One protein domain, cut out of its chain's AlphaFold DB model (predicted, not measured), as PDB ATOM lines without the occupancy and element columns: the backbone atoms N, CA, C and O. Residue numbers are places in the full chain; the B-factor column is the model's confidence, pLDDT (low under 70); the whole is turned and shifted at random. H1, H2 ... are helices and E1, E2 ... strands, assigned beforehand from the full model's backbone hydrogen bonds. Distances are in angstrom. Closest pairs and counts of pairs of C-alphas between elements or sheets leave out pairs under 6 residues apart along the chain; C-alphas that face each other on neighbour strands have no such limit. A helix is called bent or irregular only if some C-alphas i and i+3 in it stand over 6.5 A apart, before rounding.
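AT A GLANCE: This is residues 147 to 230 and 253 to 292 of the 296 residues of an uncharacterized protein of Rhizophagus irregularis (UniProt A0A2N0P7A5). A two-strand hairpin, E1 and E2, has H2 and H3 packed on E1; H4 follows H3, and residues 253 to 262 stick out. The 124 printed residues run E1 E2 H1 H2 H3 H4, mixed, under half in named elements. The whole is loose, radius of gyration 17.5 A, spanning 61 by 35 by 21 A.

HOW THE PARTS SIT: E1, residues 149 to 156, and E2, residues 159 to 167, form an antiparallel hairpin; N 152 and O 163, 2.8 A, are within hydrogen-bond range. H1, residues 186 to 196, and H2, residues 208 to 218, are close but not clearly touching, Ala 194 and Leu 211 having the closest C-alphas, 6.6 A. The closest C-alphas of E2 and H1 are Ile 162 and Ile 187, 7.1 A; of E1 and H2, Ser 153 and Phe 208, 6.5 A; of E1 and H3, residues 277 to 281, Ala 154 and Glu 277, 6.0 A. H3 and H4, residues 283 to 292, only just touch, only at the corner, with 3 pairs of C-alphas within 8 A. Every O i to N i+4 pair is within hydrogen-bond range in H1 and H4, 5 of 7 in H2, 0 of 1 in H3, which has 1 of 2 O i to N i+3 pairs.

IN THESE COORDINATES: E1, 21.3 A long, begins at C-alpha 149 (225.414, 186.658, 271.088); E2 measures 23.2 A. H4 ends at C-alpha 292 (208.386, 215.255, 266.106).

THE WHOLE: Residues 231 to 252 are not printed; C-alphas 230 and 253 are 50.9 A apart. The links E2 to H1 and H1 to H2 are long. pLDDT is under 70 in 33 residues, among them 216 to 230.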
ATOM      1  N   GLN A 147     230.059 186.599 275.650       73.69
ATOM      2  CA  GLN A 147     229.024 185.746 275.118       73.69
ATOM      3  C   GLN A 147     229.008 185.911 273.591       73.69
ATOM      4  O   GLN A 147     229.220 186.985 273.040       73.69
ATOM      5  N   GLN A 148     228.729 184.837 272.865       76.94
ATOM      6  CA  GLN A 148     228.777 184.851 271.393       76.94
ATOM      7  C   GLN A 148     227.495 185.407 270.755       76.94
ATOM      8  O   GLN A 148     227.220 185.183 269.578       76.94
ATOM      9  N   LEU A 149     226.680 186.111 271.537       82.38
ATOM     10  CA  LEU A 149     225.414 186.658 271.088       82.38
ATOM     11  C   LEU A 149     225.146 188.018 271.738       82.38
ATOM     12  O   LEU A 149     225.568 188.319 272.847       82.38
ATOM     13  N   SER A 150     224.407 188.866 271.043       85.50
ATOM     14  CA  SER A 150     223.988 190.169 271.549       85.50
ATOM     15  C   SER A 150     222.474 190.244 271.579       85.50
ATOM     16  O   SER A 150     221.788 189.715 270.703       85.50
ATOM     17  N   LEU A 151     221.945 190.911 272.598       88.56
ATOM     18  CA  LEU A 151     220.514 191.085 272.796       88.56
ATOM     19  C   LEU A 151     220.093 192.521 272.484       88.56
ATOM     20  O   LEU A 151     220.897 193.448 272.554       88.56
ATOM     21  N   TYR A 152     218.811 192.712 272.201       87.69
ATOM     22  CA  TYR A 152     218.153 194.015 272.210       87.69
ATOM     23  C   TYR A 152     216.786 193.919 272.885       87.69
ATOM     24  O   TYR A 152     216.130 192.876 272.853       87.69
ATOM     25  N   SER A 153     216.348 195.021 273.490       89.50
ATOM     26  CA  SER A 153     214.982 195.158 273.985       89.50
ATOM     27  C   SER A 153     214.154 195.975 273.001       89.50
ATOM     28  O   SER A 153     214.607 197.012 272.512       89.50
ATOM     29  N   ALA A 154     212.938 195.511 272.725       90.62
ATOM     30  CA  ALA A 154     211.963 196.217 271.910       90.62
ATOM     31  C   ALA A 154     210.584 196.166 272.572       90.62
ATOM     32  O   ALA A 154     210.249 195.204 273.260       90.62
ATOM     33  N   VAL A 155     209.771 197.196 272.359       90.75
ATOM     34  CA  VAL A 155     208.354 197.202 272.718       90.75
ATOM     35  C   VAL A 155     207.546 196.841 271.479       90.75
ATOM     36  O   VAL A 155     207.574 197.554 270.478       90.75
ATOM     37  N   ILE A 156     206.830 195.721 271.552       89.56
ATOM     38  CA  ILE A 156     205.965 195.208 270.487       89.56
ATOM     39  C   ILE A 156     204.577 195.012 271.092       89.56
ATOM     40  O   ILE A 156     204.433 194.277 272.066       89.56
ATOM     41  N   ASN A 157     203.558 195.670 270.530       89.69
ATOM     42  CA  ASN A 157     202.180 195.646 271.049       89.69
ATOM     43  C   ASN A 157     202.114 195.972 272.556       89.69
ATOM     44  O   ASN A 157     201.547 195.211 273.337       89.69
ATOM     45  N   ASP A 158     202.775 197.061 272.962       87.69
ATOM     46  CA  ASP A 158     202.878 197.535 274.353       87.69
ATOM     47  C   ASP A 158     203.543 196.559 275.345       87.69
ATOM     48  O   ASP A 158     203.596 196.820 276.548       87.69
ATOM     49  N   LYS A 159     204.123 195.456 274.857       90.38
ATOM     50  CA  LYS A 159     204.901 194.505 275.655       90.38
ATOM     51  C   LYS A 159     206.390 194.698 275.395       90.38
ATOM     52  O   LYS A 159     206.839 194.632 274.252       90.38
ATOM     53  N   GLN A 160     207.167 194.869 276.462       89.56
ATOM     54  CA  GLN A 160     208.623 194.796 276.379       89.56
ATOM     55  C   GLN A 160     209.053 193.340 276.153       89.56
ATOM     56  O   GLN A 160     208.724 192.456 276.945       89.56
ATOM     57  N   VAL A 161     209.790 193.105 275.073       92.00
ATOM     58  CA  VAL A 161     210.374 191.813 274.713       92.00
ATOM     59  C   VAL A 161     211.889 191.937 274.588       92.00
ATOM     60  O   VAL A 161     212.425 193.027 274.362       92.00
ATOM     61  N   ILE A 162     212.571 190.808 274.750       91.94
ATOM     62  CA  ILE A 162     214.016 190.675 274.580       91.94
ATOM     63  C   ILE A 162     214.250 189.795 273.363       91.94
ATOM     64  O   ILE A 162     213.640 188.734 273.245       91.94
ATOM     65  N   LYS A 163     215.097 190.243 272.443       92.25
ATOM     66  CA  LYS A 163     215.339 189.572 271.166       92.25
ATOM     67  C   LYS A 163     216.830 189.493 270.865       92.25
ATOM     68  O   LYS A 163     217.616 190.283 271.387       92.25
ATOM     69  N   ILE A 164     217.215 188.548 270.016       91.44
ATOM     70  CA  ILE A 164     218.609 188.363 269.601       91.44
ATOM     71  C   ILE A 164     218.947 189.365 268.496       91.44
ATOM     72  O   ILE A 164     218.358 189.351 267.414       91.44
ATOM     73  N   PHE A 165     219.903 190.250 268.769       89.75
ATOM     74  CA  PHE A 165     220.390 191.238 267.815       89.75
ATOM     75  C   PHE A 165     221.372 190.610 266.823       89.75
ATOM     76  O   PHE A 165     221.233 190.818 265.614       89.75
ATOM     77  N   ALA A 166     222.338 189.843 267.331       89.19
ATOM     78  CA  ALA A 166     223.306 189.078 266.556       89.19
ATOM     79  C   ALA A 166     223.708 187.809 267.315       89.19
ATOM     80  O   ALA A 166     223.733 187.815 268.543       89.19
ATOM     81  N   ASP A 167     224.048 186.763 266.572       88.94
ATOM     82  CA  ASP A 167     224.517 185.474 267.080       88.94
ATOM     83  C   ASP A 167     225.665 185.008 266.172       88.94
ATOM     84  O   ASP A 167     225.509 184.913 264.947       88.94
ATOM     85  N   GLU A 168     226.846 184.818 266.757       85.81
ATOM     86  CA  GLU A 168     228.052 184.405 266.036       85.81
ATOM     87  C   GLU A 168     228.041 182.908 265.690       85.81
ATOM     88  O   GLU A 168     228.724 182.498 264.746       85.81
ATOM     89  N   LEU A 169     227.245 182.104 266.404       85.38
ATOM     90  CA  LEU A 169     227.162 180.652 266.260       85.38
ATOM     91  C   LEU A 169     226.021 180.222 265.338       85.38
ATOM     92  O   LEU A 169     226.239 179.404 264.440       85.38
ATOM     93  N   ASP A 170     224.823 180.774 265.527       87.81
ATOM     94  CA  ASP A 170     223.646 180.440 264.722       87.81
ATOM     95  C   ASP A 170     222.886 181.687 264.265       87.81
ATOM     96  O   ASP A 170     222.013 182.220 264.939       87.81
ATOM     97  N   LYS A 171     223.144 182.114 263.029       91.69
ATOM     98  CA  LYS A 171     222.483 183.289 262.444       91.69
ATOM     99  C   LYS A 171     220.968 183.134 262.274       91.69
ATOM    100  O   LYS A 171     220.301 184.137 262.032       91.69
ATOM    101  N   ASN A 172     220.415 181.921 262.369       95.06
ATOM    102  CA  ASN A 172     218.968 181.709 262.260       95.06
ATOM    103  C   ASN A 172     218.211 182.140 263.522       95.06
ATOM    104  O   ASN A 172     216.990 182.263 263.473       95.06
ATOM    105  N   THR A 173     218.916 182.373 264.633       92.94
ATOM    106  CA  THR A 173     218.323 182.839 265.891       92.94
ATOM    107  C   THR A 173     218.119 184.355 265.918       92.94
ATOM    108  O   THR A 173     217.461 184.874 266.818       92.94
ATOM    109  N   ILE A 174     218.657 185.088 264.935       93.06
ATOM    110  CA  ILE A 174     218.513 186.542 264.845       93.06
ATOM    111  C   ILE A 174     217.022 186.905 264.807       93.06
ATOM    112  O   ILE A 174     216.238 186.324 264.061       93.06
ATOM    113  N   ASP A 175     216.642 187.880 265.635       92.69
ATOM    114  CA  ASP A 175     215.264 188.322 265.868       92.69
ATOM    115  C   ASP A 175     214.328 187.285 266.517       92.69
ATOM    116  O   ASP A 175     213.128 187.546 266.648       92.69
ATOM    117  N   CYS A 176     214.834 186.153 267.017       93.88
ATOM    118  CA  CYS A 176     214.064 185.308 267.929       93.88
ATOM    119  C   CYS A 176     213.866 186.001 269.287       93.88
ATOM    120  O   CYS A 176     214.747 186.714 269.773       93.88
ATOM    121  N   GLU A 177     212.701 185.781 269.907       94.19
ATOM    122  CA  GLU A 177     212.425 186.223 271.278       94.19
ATOM    123  C   GLU A 177     213.155 185.318 272.275       94.19
ATOM    124  O   GLU A 177     212.980 184.097 272.283       94.19
ATOM    125  N   VAL A 178     213.936 185.931 273.161       92.50
ATOM    126  CA  VAL A 178     214.503 185.265 274.332       92.50
ATOM    127  C   VAL A 178     213.433 185.279 275.410       92.50
ATOM    128  O   VAL A 178     213.217 186.293 276.072       92.50
ATOM    129  N   THR A 179     212.722 184.165 275.569       94.00
ATOM    130  CA  THR A 179     211.630 184.066 276.551       94.00
ATOM    131  C   THR A 179     212.137 183.716 277.947       94.00
ATOM    132  O   THR A 179     211.611 184.227 278.934       94.00
ATOM    133  N   HIS A 180     213.173 182.878 278.026       91.62
ATOM    134  CA  HIS A 180     213.736 182.390 279.278       91.62
ATOM    135  C   HIS A 180     215.261 182.402 279.245       91.62
ATOM    136  O   HIS A 180     215.869 182.201 278.195       91.62
ATOM    137  N   ILE A 181     215.848 182.614 280.416       86.50
ATOM    138  CA  ILE A 181     217.272 182.495 280.707       86.50
ATOM    139  C   ILE A 181     217.373 181.565 281.914       86.50
ATOM    140  O   ILE A 181     216.738 181.828 282.934       86.50
ATOM    141  N   ASP A 182     218.083 180.446 281.770       83.12
ATOM    142  CA  ASP A 182     218.241 179.425 282.817       83.12
ATOM    143  C   ASP A 182     216.903 178.993 283.453       83.12
ATOM    144  O   ASP A 182     216.746 178.877 284.667       83.12
ATOM    145  N   GLY A 183     215.881 178.812 282.607       86.00
ATOM    146  CA  GLY A 183     214.531 178.410 283.019       86.00
ATOM    147  C   GLY A 183     213.679 179.510 283.666       86.00
ATOM    148  O   GLY A 183     212.515 179.263 283.979       86.00
ATOM    149  N   ARG A 184     214.205 180.729 283.836       91.81
ATOM    150  CA  ARG A 184     213.493 181.885 284.406       91.81
ATOM    151  C   ARG A 184     213.087 182.887 283.323       91.81
ATOM    152  O   ARG A 184     213.783 182.972 282.314       91.81
ATOM    153  N   PRO A 185     212.007 183.672 283.495       93.19
ATOM    154  CA  PRO A 185     211.623 184.697 282.523       93.19
ATOM    155  C   PRO A 185     212.773 185.672 282.235       93.19
ATOM    156  O   PRO A 185     213.328 186.278 283.152       93.19
ATOM    157  N   SER A 186     213.118 185.853 280.959       90.50
ATOM    158  CA  SER A 186     214.310 186.616 280.549       90.50
ATOM    159  C   SER A 186     214.325 188.050 281.085       90.50
ATOM    160  O   SER A 186     215.353 188.536 281.553       90.50
ATOM    161  N   ILE A 187     213.170 188.719 281.071       87.69
ATOM    162  CA  ILE A 187     213.030 190.101 281.539       87.69
ATOM    163  C   ILE A 187     213.291 190.245 283.043       87.69
ATOM    164  O   ILE A 187     213.785 191.284 283.472       87.69
ATOM    165  N   GLU A 188     212.967 189.227 283.843       88.38
ATOM    166  CA  GLU A 188     213.223 189.232 285.286       88.38
ATOM    167  C   GLU A 188     214.718 189.076 285.548       88.38
ATOM    168  O   GLU A 188     215.297 189.894 286.256       88.38
ATOM    169  N   VAL A 189     215.358 188.109 284.883       86.62
ATOM    170  CA  VAL A 189     216.807 187.874 284.993       86.62
ATOM    171  C   VAL A 189     217.604 189.116 284.592       86.62
ATOM    172  O   VAL A 189     218.521 189.520 285.300       86.62
ATOM    173  N   ILE A 190     217.232 189.768 283.488       85.06
ATOM    174  CA  ILE A 190     217.918 190.976 283.010       85.06
ATOM    175  C   ILE A 190     217.733 192.153 283.975       85.06
ATOM    176  O   ILE A 190     218.675 192.918 284.170       85.06
ATOM    177  N   LYS A 191     216.550 192.310 284.584       83.25
ATOM    178  CA  LYS A 191     216.307 193.362 285.586       83.25
ATOM    179  C   LYS A 191     217.125 193.132 286.852       83.25
ATOM    180  O   LYS A 191     217.791 194.053 287.307       83.25
ATOM    181  N   GLU A 192     217.132 191.906 287.365       83.38
ATOM    182  CA  GLU A 192     217.947 191.546 288.528       83.38
ATOM    183  C   GLU A 192     219.437 191.752 288.250       83.38
ATOM    184  O   GLU A 192     220.149 192.311 289.079       83.38
ATOM    185  N   PHE A 193     219.908 191.367 287.061       80.69
ATOM    186  CA  PHE A 193     221.284 191.615 286.653       80.69
ATOM    187  C   PHE A 193     221.593 193.111 286.568       80.69
ATOM    188  O   PHE A 193     222.623 193.548 287.080       80.69
ATOM    189  N   ALA A 194     220.701 193.910 285.977       80.00
ATOM    190  CA  ALA A 194     220.846 195.360 285.907       80.00
ATOM    191  C   ALA A 194     221.027 195.979 287.304       80.00
ATOM    192  O   ALA A 194     221.919 196.808 287.492       80.00
ATOM    193  N   ASP A 195     220.272 195.508 288.298       78.62
ATOM    194  CA  ASP A 195     220.371 195.972 289.685       78.62
ATOM    195  C   ASP A 195     221.727 195.656 290.340       78.62
ATOM    196  O   ASP A 195     222.097 196.301 291.323       78.62
ATOM    197  N   THR A 196     222.524 194.732 289.791       75.62
ATOM    198  CA  THR A 196     223.896 194.468 290.265       75.62
ATOM    199  C   THR A 196     224.919 195.481 289.747       75.62
ATOM    200  O   THR A 196     225.913 195.750 290.418       75.62
ATOM    201  N   LEU A 197     224.666 196.130 288.608       77.88
ATOM    202  CA  LEU A 197     225.656 196.967 287.926       77.88
ATOM    203  C   LEU A 197     225.892 198.305 288.636       77.88
ATOM    204  O   LEU A 197     224.959 198.924 289.147       77.88
ATOM    205  N   SER A 198     227.128 198.809 288.610       78.00
ATOM    206  CA  SER A 198     227.520 200.088 289.227       78.00
ATOM    207  C   SER A 198     227.296 201.324 288.349       78.00
ATOM    208  O   SER A 198     227.956 202.346 288.516       78.00
ATOM    209  N   ILE A 199     226.384 201.236 287.379       73.56
ATOM    210  CA  ILE A 199     226.280 202.222 286.293       73.56
ATOM    211  C   ILE A 199     225.328 203.375 286.639       73.56
ATOM    212  O   ILE A 199     225.555 204.496 286.188       73.56
ATOM    213  N   SER A 200     224.282 203.120 287.431       73.31
ATOM    214  CA  SER A 200     223.272 204.128 287.756       73.31
ATOM    215  C   SER A 200     222.734 203.987 289.172       73.31
ATOM    216  O   SER A 200     222.492 202.879 289.656       73.31
ATOM    217  N   LYS A 201     222.497 205.142 289.797       76.88
ATOM    218  CA  LYS A 201     221.785 205.305 291.067       76.88
ATOM    219  C   LYS A 201     220.266 205.176 290.912       76.88
ATOM    220  O   LYS A 201     219.579 204.869 291.890       76.88
ATOM    221  N   ASP A 202     219.744 205.403 289.706       69.69
ATOM    222  CA  ASP A 202     218.313 205.403 289.414       69.69
ATOM    223  C   ASP A 202     217.745 203.980 289.364       69.69
ATOM    224  O   ASP A 202     218.103 203.167 288.505       69.69
ATOM    225  N   SER A 203     216.784 203.698 290.244       64.31
ATOM    226  CA  SER A 203     216.116 202.398 290.294       64.31
ATOM    227  C   SER A 203     215.300 202.137 289.028       64.31
ATOM    228  O   SER A 203     214.404 202.912 288.685       64.31
ATOM    229  N   GLY A 204     215.585 201.038 288.324       61.56
ATOM    230  CA  GLY A 204     214.803 200.606 287.160       61.56
ATOM    231  C   GLY A 204     214.876 201.531 285.935       61.56
ATOM    232  O   GLY A 204     214.018 201.430 285.055       61.56
ATOM    233  N   VAL A 205     215.863 202.435 285.868       63.81
ATOM    234  CA  VAL A 205     216.065 203.370 284.736       63.81
ATOM    235  C   VAL A 205     217.254 202.970 283.853       63.81
ATOM    236  O   VAL A 205     217.483 203.594 282.818       63.81
ATOM    237  N   LEU A 206     217.985 201.907 284.203       64.44
ATOM    238  CA  LEU A 206     219.087 201.417 283.376       64.44
ATOM    239  C   LEU A 206     218.594 201.114 281.961       64.44
ATOM    240  O   LEU A 206     217.730 200.262 281.731       64.44
ATOM    241  N   LYS A 207     219.149 201.860 281.006       66.81
ATOM    242  CA  LYS A 207     218.870 201.672 279.590       66.81
ATOM    243  C   LYS A 207     219.402 200.308 279.190       66.81
ATOM    244  O   LYS A 207     220.540 199.971 279.511       66.81
ATOM    245  N   PHE A 208     218.597 199.533 278.471       69.44
ATOM    246  CA  PHE A 208     218.991 198.191 278.048       69.44
ATOM    247  C   PHE A 208     220.328 198.200 277.284       69.44
ATOM    248  O   PHE A 208     221.131 197.288 277.421       69.44
ATOM    249  N   GLU A 209     220.618 199.266 276.541       66.88
ATOM    250  CA  GLU A 209     221.869 199.464 275.808       66.88
ATOM    251  C   GLU A 209     223.105 199.522 276.709       66.88
ATOM    252  O   GLU A 209     224.170 199.060 276.311       66.88
ATOM    253  N   GLU A 210     222.969 200.061 277.921       68.81
ATOM    254  CA  GLU A 210     224.048 200.082 278.914       68.81
ATOM    255  C   GLU A 210     224.273 198.691 279.523       68.81
ATOM    256  O   GLU A 210     225.379 198.382 279.971       68.81
ATOM    257  N   LEU A 211     223.249 197.828 279.471       71.44
ATOM    258  CA  LEU A 211     223.330 196.432 279.895       71.44
ATOM    259  C   LEU A 211     223.995 195.545 278.845       71.44
ATOM    260  O   LEU A 211     224.610 194.561 279.230       71.44
ATOM    261  N   ILE A 212     223.904 195.865 277.545       70.81
ATOM    262  CA  ILE A 212     224.386 194.984 276.464       70.81
ATOM    263  C   ILE A 212     225.845 194.543 276.673       70.81
ATOM    264  O   ILE A 212     226.074 193.334 276.691       70.81
ATOM    265  N   PRO A 213     226.824 195.444 276.904       69.25
ATOM    266  CA  PRO A 213     228.209 195.024 277.116       69.25
ATOM    267  C   PRO A 213     228.406 194.193 278.390       69.25
ATOM    268  O   PRO A 213     229.358 193.429 278.484       69.25
ATOM    269  N   GLN A 214     227.540 194.368 279.393       72.44
ATOM    270  CA  GLN A 214     227.626 193.650 280.664       72.44
ATOM    271  C   GLN A 214     226.979 192.267 280.571       72.44
ATOM    272  O   GLN A 214     227.534 191.307 281.082       72.44
ATOM    273  N   LEU A 215     225.841 192.160 279.883       71.25
ATOM    274  CA  LEU A 215     225.195 190.893 279.538       71.25
ATOM    275  C   LEU A 215     226.141 190.038 278.691       71.25
ATOM    276  O   LEU A 215     226.263 188.843 278.937       71.25
ATOM    277  N   ASP A 216     226.837 190.681 277.748       68.31
ATOM    278  CA  ASP A 216     227.888 190.066 276.944       68.31
ATOM    279  C   ASP A 216     229.026 189.533 277.813       68.31
ATOM    280  O   ASP A 216     229.330 188.343 277.784       68.31
ATOM    281  N   ALA A 217     229.561 190.375 278.696       65.44
ATOM    282  CA  ALA A 217     230.623 189.960 279.603       65.44
ATOM    283  C   ALA A 217     230.202 188.856 280.601       65.44
ATOM    284  O   ALA A 217     231.030 188.073 281.061       65.44
ATOM    285  N   ALA A 218     228.921 188.816 280.976       63.91
ATOM    286  CA  ALA A 218     228.403 187.923 282.006       63.91
ATOM    287  C   ALA A 218     228.008 186.535 281.485       63.91
ATOM    288  O   ALA A 218     227.677 185.674 282.296       63.91
ATOM    289  N   GLY A 219     228.009 186.301 280.166       64.75
ATOM    290  CA  GLY A 219     227.697 184.977 279.614       64.75
ATOM    291  C   GLY A 219     226.319 184.454 280.026       64.75
ATOM    292  O   GLY A 219     226.143 183.245 280.162       64.75
ATOM    293  N   LEU A 220     225.346 185.350 280.241       65.44
ATOM    294  CA  LEU A 220     224.034 185.059 280.840       65.44
ATOM    295  C   LEU A 220     223.112 184.195 279.964       65.44
ATOM    296  O   LEU A 220     221.916 184.122 280.205       65.44
ATOM    297  N   LEU A 221     223.630 183.550 278.927       61.34
ATOM    298  CA  LEU A 221     222.879 182.709 278.010       61.34
ATOM    299  C   LEU A 221     223.605 181.377 277.918       61.34
ATOM    300  O   LEU A 221     224.609 181.242 277.218       61.34
ATOM    301  N   GLN A 222     223.134 180.415 278.708       55.94
ATOM    302  CA  GLN A 222     223.878 179.190 278.962       55.94
ATOM    303  C   GLN A 222     223.407 178.007 278.117       55.94
ATOM    304  O   GLN A 222     222.233 177.839 277.783       55.94
ATOM    305  N   ASN A 223     224.369 177.129 277.845       56.31
ATOM    306  CA  ASN A 223     224.181 175.727 277.503       56.31
ATOM    307  C   ASN A 223     224.864 174.924 278.620       56.31
ATOM    308  O   ASN A 223     226.027 175.196 278.920       56.31
ATOM    309  N   GLU A 224     224.190 173.927 279.206       59.28
ATOM    310  CA  GLU A 224     224.747 173.096 280.293       59.28
ATOM    311  C   GLU A 224     226.097 172.452 279.924       59.28
ATOM    312  O   GLU A 224     226.952 172.235 280.778       59.28
ATOM    313  N   THR A 225     226.335 172.216 278.632       60.53
ATOM    314  CA  THR A 225     227.586 171.641 278.111       60.53
ATOM    315  C   THR A 225     228.783 172.603 278.219       60.53
ATOM    316  O   THR A 225     229.928 172.174 278.086       60.53
ATOM    317  N   LEU A 226     228.547 173.903 278.446       59.91
ATOM    318  CA  LEU A 226     229.567 174.962 278.486       59.91
ATOM    319  C   LEU A 226     229.732 175.600 279.876       59.91
ATOM    320  O   LEU A 226     230.465 176.578 279.998       59.91
ATOM    321  N   ALA A 227     229.103 175.049 280.919       63.72
ATOM    322  CA  ALA A 227     229.128 175.618 282.271       63.72
ATOM    323  C   ALA A 227     230.555 175.819 282.829       63.72
ATOM    324  O   ALA A 227     230.825 176.814 283.487       63.72
ATOM    325  N   ASP A 228     231.500 174.932 282.500       66.81
ATOM    326  CA  ASP A 228     232.907 175.060 282.925       66.81
ATOM    327  C   ASP A 228     233.686 176.161 282.177       66.81
ATOM    328  O   ASP A 228     234.798 176.524 282.572       66.81
ATOM    329  N   LEU A 229     233.161 176.648 281.049       64.00
ATOM    330  CA  LEU A 229     233.794 177.666 280.202       64.00
ATOM    331  C   LEU A 229     233.243 179.065 280.458       64.00
ATOM    332  O   LEU A 229     233.907 180.047 280.128       64.00
ATOM    333  N   LEU A 230     232.047 179.151 281.037       62.38
ATOM    334  CA  LEU A 230     231.364 180.404 281.302       62.38
ATOM    335  C   LEU A 230     231.425 180.701 282.801       62.38
ATOM    336  O   LEU A 230     230.996 179.879 283.611       62.38
ATOM    337  N   LYS A 253     212.607 225.721 288.862       53.34
ATOM    338  CA  LYS A 253     211.719 226.832 288.456       53.34
ATOM    339  C   LYS A 253     210.928 227.413 289.637       53.34
ATOM    340  O   LYS A 253     210.534 228.573 289.571       53.34
ATOM    341  N   ASP A 254     210.767 226.637 290.708       56.94
ATOM    342  CA  ASP A 254     209.955 226.987 291.872       56.94
ATOM    343  C   ASP A 254     210.794 227.357 293.108       56.94
ATOM    344  O   ASP A 254     210.249 227.858 294.092       56.94
ATOM    345  N   ASN A 255     212.118 227.141 293.087       56.44
ATOM    346  CA  ASN A 255     212.997 227.499 294.204       56.44
ATOM    347  C   ASN A 255     214.460 227.707 293.778       56.44
ATOM    348  O   ASN A 255     215.290 226.803 293.866       56.44
ATOM    349  N   LEU A 256     214.787 228.937 293.376       55.88
ATOM    350  CA  LEU A 256     216.116 229.361 292.904       55.88
ATOM    351  C   LEU A 256     217.260 229.193 293.926       55.88
ATOM    352  O   LEU A 256     218.415 229.370 293.559       55.88
ATOM    353  N   ASN A 257     216.956 228.862 295.186       55.75
ATOM    354  CA  ASN A 257     217.945 228.706 296.259       55.75
ATOM    355  C   ASN A 257     218.242 227.237 296.606       55.75
ATOM    356  O   ASN A 257     218.978 226.971 297.554       55.75
ATOM    357  N   GLN A 258     217.626 226.277 295.910       58.78
ATOM    358  CA  GLN A 258     217.831 224.860 296.182       58.78
ATOM    359  C   GLN A 258     218.924 224.302 295.271       58.78
ATOM    360  O   GLN A 258     218.647 223.784 294.193       58.78
ATOM    361  N   GLU A 259     220.170 224.398 295.725       62.53
ATOM    362  CA  GLU A 259     221.296 223.715 295.093       62.53
ATOM    363  C   GLU A 259     221.288 222.243 295.526       62.53
ATOM    364  O   GLU A 259     221.288 221.910 296.712       62.53
ATOM    365  N   GLY A 260     221.221 221.340 294.551       69.56
ATOM    366  CA  GLY A 260     221.403 219.911 294.762       69.56
ATOM    367  C   GLY A 260     222.470 219.395 293.816       69.56
ATOM    368  O   GLY A 260     222.466 219.745 292.633       69.56
ATOM    369  N   VAL A 261     223.363 218.545 294.320       79.19
ATOM    370  CA  VAL A 261     224.271 217.780 293.465       79.19
ATOM    371  C   VAL A 261     223.410 216.947 292.513       79.19
ATOM    372  O   VAL A 261     222.562 216.163 292.951       79.19
ATOM    373  N   LEU A 262     223.586 217.150 291.207       79.12
ATOM    374  CA  LEU A 262     222.780 216.539 290.148       79.12
ATOM    375  C   LEU A 262     222.790 215.012 290.261       79.12
ATOM    376  O   LEU A 262     221.751 214.376 290.147       79.12
ATOM    377  N   GLU A 263     223.954 214.454 290.586       79.38
ATOM    378  CA  GLU A 263     224.189 213.023 290.795       79.38
ATOM    379  C   GLU A 263     223.320 212.413 291.919       79.38
ATOM    380  O   GLU A 263     223.036 211.221 291.911       79.38
ATOM    381  N   PHE A 264     222.867 213.230 292.877       80.62
ATOM    382  CA  PHE A 264     221.997 212.832 293.990       80.62
ATOM    383  C   PHE A 264     220.607 213.478 293.887       80.62
ATOM    384  O   PHE A 264     219.874 213.582 294.874       80.62
ATOM    385  N   THR A 265     220.222 213.932 292.692       77.94
ATOM    386  CA  THR A 265     218.921 214.550 292.433       77.94
ATOM    387  C   THR A 265     218.117 213.697 291.461       77.94
ATOM    388  O   THR A 265     218.468 213.567 290.296       77.94
ATOM    389  N   TYR A 266     216.997 213.155 291.937       78.06
ATOM    390  CA  TYR A 266     216.068 212.395 291.109       78.06
ATOM    391  C   TYR A 266     214.991 213.314 290.521       78.06
ATOM    392  O   TYR A 266     214.274 213.993 291.263       78.06
ATOM    393  N   LYS A 267     214.852 213.316 289.191       76.62
ATOM    394  CA  LYS A 267     213.745 213.964 288.474       76.62
ATOM    395  C   LYS A 267     213.088 212.931 287.556       76.62
ATOM    396  O   LYS A 267     213.739 212.478 286.614       76.62
ATOM    397  N   PRO A 268     211.828 212.534 287.800       75.38
ATOM    398  CA  PRO A 268     211.169 211.563 286.941       75.38
ATOM    399  C   PRO A 268     211.025 212.126 285.523       75.38
ATOM    400  O   PRO A 268     210.647 213.280 285.336       75.38
ATOM    401  N   ALA A 269     211.323 211.300 284.519       76.62
ATOM    402  CA  ALA A 269     211.136 211.676 283.125       76.62
ATOM    403  C   ALA A 269     209.642 211.844 282.799       76.62
ATOM    404  O   ALA A 269     208.855 210.925 283.039       76.62
ATOM    405  N   GLU A 270     209.275 212.984 282.211       80.75
ATOM    406  CA  GLU A 270     207.907 213.270 281.746       80.75
ATOM    407  C   GLU A 270     207.552 212.475 280.480       80.75
ATOM    408  O   GLU A 270     206.412 212.054 280.302       80.75
ATOM    409  N   HIS A 271     208.552 212.201 279.636       82.44
ATOM    410  CA  HIS A 271     208.415 211.413 278.413       82.44
ATOM    411  C   HIS A 271     209.388 210.230 278.435       82.44
ATOM    412  O   HIS A 271     210.561 210.378 278.787       82.44
ATOM    413  N   ARG A 272     208.916 209.043 278.033       81.25
ATOM    414  CA  ARG A 272     209.742 207.836 277.879       81.25
ATOM    415  C   ARG A 272     209.559 207.257 276.486       81.25
ATOM    416  O   ARG A 272     208.444 206.945 276.079       81.25
ATOM    417  N   TYR A 273     210.672 207.076 275.786       85.12
ATOM    418  CA  TYR A 273     210.699 206.532 274.436       85.12
ATOM    419  C   TYR A 273     211.401 205.187 274.438       85.12
ATOM    420  O   TYR A 273     212.558 205.086 274.844       85.12
ATOM    421  N   TYR A 274     210.696 204.168 273.965       86.12
ATOM    422  CA  TYR A 274     211.225 202.819 273.835       86.12
ATOM    423  C   TYR A 274     211.518 202.512 272.374       86.12
ATOM    424  O   TYR A 274     210.852 203.034 271.475       86.12
ATOM    425  N   ARG A 275     212.502 201.642 272.150       87.06
ATOM    426  CA  ARG A 275     212.745 201.082 270.826       87.06
ATOM    427  C   ARG A 275     211.636 200.110 270.454       87.06
ATOM    428  O   ARG A 275     211.129 199.378 271.296       87.06
ATOM    429  N   ASP A 276     211.313 200.098 269.180       89.94
ATOM    430  CA  ASP A 276     210.599 199.038 268.478       89.94
ATOM    431  C   ASP A 276     211.593 198.260 267.595       89.94
ATOM    432  O   ASP A 276     212.803 198.502 267.633       89.94
ATOM    433  N   GLU A 277     211.103 197.317 266.792       89.50
ATOM    434  CA  GLU A 277     211.960 196.494 265.925       89.50
ATOM    435  C   GLU A 277     212.765 197.323 264.916       89.50
ATOM    436  O   GLU A 277     213.928 197.026 264.641       89.50
ATOM    437  N   ILE A 278     212.169 198.396 264.391       90.81
ATOM    438  CA  ILE A 278     212.806 199.247 263.383       90.81
ATOM    439  C   ILE A 278     213.885 200.094 264.051       90.81
ATOM    440  O   ILE A 278     215.038 200.109 263.623       90.81
ATOM    441  N   SER A 279     213.530 200.773 265.138       90.81
ATOM    442  CA  SER A 279     214.431 201.678 265.843       90.81
ATOM    443  C   SER A 279     215.521 200.977 266.658       90.81
ATOM    444  O   SER A 279     216.504 201.614 267.042       90.81
ATOM    445  N   ALA A 280     215.402 199.667 266.895       87.00
ATOM    446  CA  ALA A 280     216.503 198.825 267.362       87.00
ATOM    447  C   ALA A 280     217.621 198.683 266.324       87.00
ATOM    448  O   ALA A 280     218.796 198.711 266.689       87.00
ATOM    449  N   ARG A 281     217.274 198.581 265.036       88.19
ATOM    450  CA  ARG A 281     218.241 198.471 263.931       88.19
ATOM    451  C   ARG A 281     218.701 199.833 263.423       88.19
ATOM    452  O   ARG A 281     219.859 199.985 263.045       88.19
ATOM    453  N   ASP A 282     217.812 200.820 263.455       90.00
ATOM    454  CA  ASP A 282     218.091 202.193 263.054       90.00
ATOM    455  C   ASP A 282     217.691 203.185 264.163       90.00
ATOM    456  O   ASP A 282     216.554 203.668 264.209       90.00
ATOM    457  N   PRO A 283     218.632 203.548 265.055       87.06
ATOM    458  CA  PRO A 283     218.376 204.510 266.121       87.06
ATOM    459  C   PRO A 283     217.858 205.871 265.634       87.06
ATOM    460  O   PRO A 283     217.218 206.580 266.412       87.06
ATOM    461  N   SER A 284     218.111 206.255 264.374       89.75
ATOM    462  CA  SER A 284     217.657 207.543 263.836       89.75
ATOM    463  C   SER A 284     216.130 207.648 263.800       89.75
ATOM    464  O   SER A 284     215.583 208.727 264.027       89.75
ATOM    465  N   VAL A 285     215.430 206.524 263.625       93.62
ATOM    466  CA  VAL A 285     213.963 206.465 263.599       93.62
ATOM    467  C   VAL A 285     213.368 206.854 264.952       93.62
ATOM    468  O   VAL A 285     212.398 207.616 264.997       93.62
ATOM    469  N   LEU A 286     213.977 206.406 266.057       89.88
ATOM    470  CA  LEU A 286     213.548 206.807 267.399       89.88
ATOM    471  C   LEU A 286     213.728 208.310 267.586       89.88
ATOM    472  O   LEU A 286     212.794 208.997 267.991       89.88
ATOM    473  N   TRP A 287     214.902 208.837 267.234       89.75
ATOM    474  CA  TRP A 287     215.196 210.263 267.375       89.75
ATOM    475  C   TRP A 287     214.289 211.146 266.522       89.75
ATOM    476  O   TRP A 287     213.875 212.207 266.979       89.75
ATOM    477  N   LEU A 288     213.907 210.696 265.326       91.88
ATOM    478  CA  LEU A 288     212.911 211.384 264.506       91.88
ATOM    479  C   LEU A 288     211.531 211.406 265.174       91.88
ATOM    480  O   LEU A 288     210.833 212.415 265.079       91.88
ATOM    481  N   LYS A 289     211.127 210.323 265.854       89.06
ATOM    482  CA  LYS A 289     209.879 210.283 266.633       89.06
ATOM    483  C   LYS A 289     209.933 211.258 267.810       89.06
ATOM    484  O   LYS A 289     209.013 212.054 267.955       89.06
ATOM    485  N   VAL A 290     211.028 211.249 268.575       90.00
ATOM    486  CA  VAL A 290     211.252 212.192 269.685       90.00
ATOM    487  C   VAL A 290     211.203 213.636 269.189       90.00
ATOM    488  O   VAL A 290     210.471 214.454 269.734       90.00
ATOM    489  N   ALA A 291     211.930 213.948 268.113       90.69
ATOM    490  CA  ALA A 291     211.967 215.292 267.545       90.69
ATOM    491  C   ALA A 291     210.576 215.771 267.110       90.69
ATOM    492  O   ALA A 291     210.224 216.916 267.358       90.69
ATOM    493  N   LYS A 292     209.757 214.903 266.505       89.94
ATOM    494  CA  LYS A 292     208.386 215.255 266.106       89.94
ATOM    495  C   LYS A 292     207.458 215.537 267.284       89.94
ATOM    496  O   LYS A 292     206.509 216.285 267.101       89.94
TER     497      LYS A 292